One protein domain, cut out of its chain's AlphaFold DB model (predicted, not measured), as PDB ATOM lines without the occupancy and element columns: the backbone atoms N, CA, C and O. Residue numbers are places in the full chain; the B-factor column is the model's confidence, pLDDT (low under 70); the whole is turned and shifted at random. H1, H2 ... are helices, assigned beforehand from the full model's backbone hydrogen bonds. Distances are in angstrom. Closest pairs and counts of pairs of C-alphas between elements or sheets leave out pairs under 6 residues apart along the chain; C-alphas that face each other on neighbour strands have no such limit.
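This is residues 69 to 109 of the 115 residues of the protein "AAA_14 domain-containing protein" of Candidatus Lambdaproteobacteria bacterium (UniProt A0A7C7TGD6). A wide open loop, residues 73 to 89, leaves the short helix H1, swings out and comes back past it to a small helical corner, where H2 and H3 meet steeply at the other end. H1 lies between the far bend of the loop and this corner, and residues 74 to 82 stick out. The printed part has 41 residues with three named helices, H1, H2 and H3 in chain order, and no named strand; its class is all helix, though under half of the residues, 20 of 41, are in named elements. It is loose, with a radius of gyration of the C-alphas of 12.0 A, and only just elongated, spanning 34 by 19 by 11 A.

Start at H1, residues 69 to 72, which touches no helix. Go on to H2, residues 90 to 99: H1 and H2 are apart, but only just, their closest C-alphas being 8.2 A from each other. Next comes H3, residues 103 to 108, which is apart from H1. H2 and H3 touch, and their closest C-alphas, those of Phe 99 and Phe 106, are 5.4 A apart. Their lines stand at a steep tilt of 69.8 degrees, only just short of about perpendicular, and they run opposite ways. In H2 and H3 every O i to N i+4 pair is within hydrogen-bond range; H1 is too short for such a pair, and its one O i to N i+3 pair is within range.

Find C-alpha 69 at (34.176, -4.157, 53.371), where H1 begins; it runs to Leu 72, 5.1 A on. H2 begins at C-alpha 90, at (35.319, -14.160, 43.034), and covers 14.1 A to Phe 99. H3 runs 8.4 A from Pro 103 to C-alpha 108 at (34.676, 1.279, 34.302).

Look at Asp 79 and Gln 109 for the two C-alphas farthest apart, 34.3 A. The link from H1 to H2, 17 residues, is long; that from H2 to H3, 3 residues, is tight. The printed part has no cut, its mean pLDDT is 90.2, and no printed residue of this model is under 70.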
ATOM      1  N   SER A  69      35.291  -4.416  52.455       90.94
ATOM      2  CA  SER A  69      34.176  -4.157  53.371       90.94
ATOM      3  C   SER A  69      33.104  -3.264  52.741       90.94
ATOM      4  O   SER A  69      31.923  -3.576  52.848       90.94
ATOM      5  N   GLU A  70      33.497  -2.208  52.024       91.50
ATOM      6  CA  GLU A  70      32.558  -1.325  51.313       91.50
ATOM      7  C   GLU A  70      31.878  -2.035  50.137       91.50
ATOM      8  O   GLU A  70      30.729  -1.743  49.813       91.50
ATOM      9  N   LEU A  71      32.548  -3.018  49.527       91.69
ATOM     10  CA  LEU A  71      31.934  -3.881  48.520       91.69
ATOM     11  C   LEU A  71      30.881  -4.822  49.133       91.69
ATOM     12  O   LEU A  71      29.841  -5.075  48.523       91.69
ATOM     13  N   LEU A  72      31.120  -5.350  50.329       92.50
ATOM     14  CA  LEU A  72      30.178  -6.249  51.001       92.50
ATOM     15  C   LEU A  72      29.014  -5.507  51.663       92.50
ATOM     16  O   LEU A  72      27.920  -6.053  51.780       92.50
ATOM     17  N   HIS A  73      29.247  -4.268  52.091       90.06
ATOM     18  CA  HIS A  73      28.312  -3.506  52.901       90.06
ATOM     19  C   HIS A  73      28.168  -2.078  52.364       90.06
ATOM     20  O   HIS A  73      28.840  -1.156  52.827       90.06
ATOM     21  N   ALA A  74      27.250  -1.894  51.415       83.81
ATOM     22  CA  ALA A  74      26.920  -0.579  50.855       83.81
ATOM     23  C   ALA A  74      26.062   0.295  51.798       83.81
ATOM     24  O   ALA A  74      25.851   1.478  51.536       83.81
ATOM     25  N   GLU A  75      25.546  -0.288  52.879       87.06
ATOM     26  CA  GLU A  75      24.723   0.405  53.868       87.06
ATOM     27  C   GLU A  75      25.578   1.165  54.886       87.06
ATOM     28  O   GLU A  75      26.731   0.809  55.169       87.06
ATOM     29  N   LEU A  76      24.987   2.204  55.481       83.88
ATOM     30  CA  LEU A  76      25.615   2.929  56.580       83.88
ATOM     31  C   LEU A  76      25.877   1.986  57.767       83.88
ATOM     32  O   LEU A  76      25.109   1.047  57.988       83.88
ATOM     33  N   PRO A  77      26.976   2.183  58.516       83.19
ATOM     34  CA  PRO A  77      27.183   1.488  59.781       83.19
ATOM     35  C   PRO A  77      25.985   1.712  60.698       83.19
ATOM     36  O   PRO A  77      25.503   2.838  60.821       83.19
ATOM     37  N   ASP A  78      25.501   0.634  61.301       85.06
ATOM     38  CA  ASP A  78      24.598   0.709  62.440       85.06
ATOM     39  C   ASP A  78      25.416   0.979  63.716       85.06
ATOM     40  O   ASP A  78      26.624   1.224  63.664       85.06
ATOM     41  N   ASP A  79      24.771   0.914  64.882       88.44
ATOM     42  CA  ASP A  79      25.451   1.097  66.171       88.44
ATOM     43  C   ASP A  79      26.427  -0.057  66.504       88.44
ATOM     44  O   ASP A  79      27.087  -0.039  67.548       88.44
ATOM     45  N   SER A  80      26.536  -1.080  65.642       85.88
ATOM     46  CA  SER A  80      27.460  -2.189  65.841       85.88
ATOM     47  C   SER A  80      28.893  -1.782  65.484       85.88
ATOM     48  O   SER A  80      29.198  -1.272  64.408       85.88
ATOM     49  N   LEU A  81      29.823  -2.043  66.405       81.94
ATOM     50  CA  LEU A  81      31.249  -1.777  66.183       81.94
ATOM     51  C   LEU A  81      31.893  -2.770  65.202       81.94
ATOM     52  O   LEU A  81      32.961  -2.494  64.659       81.94
ATOM     53  N   ILE A  82      31.289  -3.948  65.022       85.94
ATOM     54  CA  ILE A  82      31.839  -5.058  64.240       85.94
ATOM     55  C   ILE A  82      30.725  -5.648  63.379       85.94
ATOM     56  O   ILE A  82      29.712  -6.112  63.898       85.94
ATOM     57  N   ARG A  83      30.962  -5.692  62.066       85.06
ATOM     58  CA  ARG A  83      30.091  -6.360  61.096       85.06
ATOM     59  C   ARG A  83      30.493  -7.823  60.934       85.06
ATOM     60  O   ARG A  83      31.680  -8.156  60.955       85.06
ATOM     61  N   ASN A  84      29.505  -8.693  60.741       86.81
ATOM     62  CA  ASN A  84      29.766 -10.100  60.448       86.81
ATOM     63  C   ASN A  84      30.459 -10.247  59.083       86.81
ATOM     64  O   ASN A  84      30.053  -9.582  58.128       86.81
ATOM     65  N   PRO A  85      31.469 -11.127  58.966       87.50
ATOM     66  CA  PRO A  85      32.140 -11.365  57.699       87.50
ATOM     67  C   PRO A  85      31.176 -12.006  56.700       87.50
ATOM     68  O   PRO A  85      30.466 -12.961  57.022       87.50
ATOM     69  N   LEU A  86      31.189 -11.492  55.473       90.94
ATOM     70  CA  LEU A  86      30.451 -12.039  54.339       90.94
ATOM     71  C   LEU A  86      31.442 -12.437  53.238       90.94
ATOM     72  O   LEU A  86      32.476 -11.782  53.087       90.94
ATOM     73  N   PRO A  87      31.167 -13.505  52.472       92.69
ATOM     74  CA  PRO A  87      31.997 -13.848  51.328       92.69
ATOM     75  C   PRO A  87      31.827 -12.795  50.228       92.69
ATOM     76  O   PRO A  87      30.702 -12.437  49.877       92.69
ATOM     77  N   LEU A  88      32.943 -12.314  49.676       93.44
ATOM     78  CA  LEU A  88      32.941 -11.551  48.427       93.44
ATOM     79  C   LEU A  88      32.968 -12.547  47.267       93.44
ATOM     80  O   LEU A  88      33.707 -13.529  47.330       93.44
ATOM     81  N   ASP A  89      32.168 -12.316  46.229       93.06
ATOM     82  CA  ASP A  89      32.236 -13.137  45.025       93.06
ATOM     83  C   ASP A  89      33.590 -12.984  44.321       93.06
ATOM     84  O   ASP A  89      34.236 -11.931  44.352       93.06
ATOM     85  N   GLU A  90      34.015 -14.074  43.685       94.81
ATOM     86  CA  GLU A  90      35.319 -14.160  43.034       94.81
ATOM     87  C   GLU A  90      35.471 -13.101  41.934       94.81
ATOM     88  O   GLU A  90      36.535 -12.514  41.790       94.81
ATOM     89  N   GLU A  91      34.401 -12.794  41.198       93.44
ATOM     90  CA  GLU A  91      34.429 -11.804  40.119       93.44
ATOM     91  C   GLU A  91      34.799 -10.409  40.641       93.44
ATOM     92  O   GLU A  91      35.756  -9.797  40.160       93.44
ATOM     93  N   ARG A  92      34.110  -9.915  41.674       92.25
ATOM     94  CA  ARG A  92      34.420  -8.616  42.292       92.25
ATOM     95  C   ARG A  92      35.778  -8.603  42.967       92.25
ATOM     96  O   ARG A  92      36.442  -7.564  42.955       92.25
ATOM     97  N   PHE A  93      36.205  -9.728  43.535       94.25
ATOM     98  CA  PHE A  93      37.550  -9.847  44.082       94.25
ATOM     99  C   PHE A  93      38.616  -9.712  42.984       94.25
ATOM    100  O   PHE A  93      39.549  -8.922  43.133       94.25
ATOM    101  N   GLN A  94      38.439 -10.384  41.843       94.81
ATOM    102  CA  GLN A  94      39.336 -10.269  40.691       94.81
ATOM    103  C   GLN A  94      39.329  -8.861  40.080       94.81
ATOM    104  O   GLN A  94      40.390  -8.342  39.733       94.81
ATOM    105  N   ILE A  95      38.170  -8.194  40.006       93.69
ATOM    106  CA  ILE A  95      38.075  -6.788  39.576       93.69
ATOM    107  C   ILE A  95      38.888  -5.888  40.513       93.69
ATOM    108  O   ILE A  95      39.680  -5.071  40.041       93.69
ATOM    109  N   LEU A  96      38.736  -6.053  41.833       93.31
ATOM    110  CA  LEU A  96      39.483  -5.275  42.822       93.31
ATOM    111  C   LEU A  96      40.997  -5.512  42.712       93.31
ATOM    112  O   LEU A  96      41.767  -4.559  42.810       93.31
ATOM    113  N   LEU A  97      41.427  -6.757  42.479       93.44
ATOM    114  CA  LEU A  97      42.836  -7.100  42.264       93.44
ATOM    115  C   LEU A  97      43.397  -6.494  40.971       93.44
ATOM    116  O   LEU A  97      44.530  -6.016  40.967       93.44
ATOM    117  N   LYS A  98      42.617  -6.506  39.884       94.12
ATOM    118  CA  LYS A  98      43.056  -6.049  38.558       94.12
ATOM    119  C   LYS A  98      43.057  -4.525  38.420       94.12
ATOM    120  O   LYS A  98      44.009  -3.969  37.882       94.12
ATOM    121  N   PHE A  99      42.004  -3.851  38.881       93.75
ATOM    122  CA  PHE A  99      41.795  -2.411  38.664       93.75
ATOM    123  C   PHE A  99      42.024  -1.556  39.921       93.75
ATOM    124  O   PHE A  99      42.070  -0.326  39.838       93.75
ATOM    125  N   GLY A 100      42.203  -2.186  41.085       93.50
ATOM    126  CA  GLY A 100      42.346  -1.506  42.368       93.50
ATOM    127  C   GLY A 100      41.026  -0.947  42.906       93.50
ATOM    128  O   GLY A 100      39.974  -1.029  42.279       93.50
ATOM    129  N   GLY A 101      41.081  -0.351  44.100       93.75
ATOM    130  CA  GLY A 101      39.904   0.221  44.765       93.75
ATOM    131  C   GLY A 101      39.531   1.633  44.308       93.75
ATOM    132  O   GLY A 101      38.605   2.227  44.857       93.75
ATOM    133  N   PHE A 102      40.263   2.252  43.376       92.62
ATOM    134  CA  PHE A 102      39.909   3.612  42.967       92.62
ATOM    135  C   PHE A 102      38.567   3.564  42.211       92.62
ATOM    136  O   PHE A 102      38.449   2.759  41.285       92.62
ATOM    137  N   PRO A 103      37.553   4.378  42.575       90.00
ATOM    138  CA  PRO A 103      36.186   4.165  42.091       90.00
ATOM    139  C   PRO A 103      36.051   4.163  40.567       90.00
ATOM    140  O   PRO A 103      35.329   3.345  40.008       90.00
ATOM    141  N   GLU A 104      36.756   5.063  39.879       89.75
ATOM    142  CA  GLU A 104      36.656   5.194  38.424       89.75
ATOM    143  C   GLU A 104      37.219   3.966  37.668       89.75
ATOM    144  O   GLU A 104      36.461   3.382  36.890       89.75
ATOM    145  N   PRO A 105      38.468   3.506  37.901       91.38
ATOM    146  CA  PRO A 105      38.971   2.239  37.364       91.38
ATOM    147  C   PRO A 105      38.125   1.026  37.755       91.38
ATOM    148  O   PRO A 105      37.814   0.208  36.891       91.38
ATOM    149  N   PHE A 106      37.710   0.936  39.024       91.38
ATOM    150  CA  PHE A 106      36.923  -0.188  39.531       91.38
ATOM    151  C   PHE A 106      35.579  -0.332  38.798       91.38
ATOM    152  O   PHE A 106      35.201  -1.435  38.410       91.38
ATOM    153  N   LEU A 107      34.865   0.780  38.579       88.62
ATOM    154  CA  LEU A 107      33.545   0.776  37.939       88.62
ATOM    155  C   LEU A 107      33.611   0.646  36.418       88.62
ATOM    156  O   LEU A 107      32.738   0.019  35.825       88.62
ATOM    157  N   ARG A 108      34.598   1.276  35.770       89.50
ATOM    158  CA  ARG A 108      34.676   1.279  34.302       89.50
ATOM    159  C   ARG A 108      35.327   0.033  33.727       89.50
ATOM    160  O   ARG A 108      35.045  -0.280  32.580       89.50
ATOM    161  N   GLN A 109      36.210  -0.630  34.481       86.50
ATOM    162  CA  GLN A 109      36.959  -1.804  34.017       86.50
ATOM    163  C   GLN A 109      37.713  -1.555  32.696       86.50
ATOM    164  O   GLN A 109      37.958  -2.472  31.913       86.50
TER     165      GLN A 109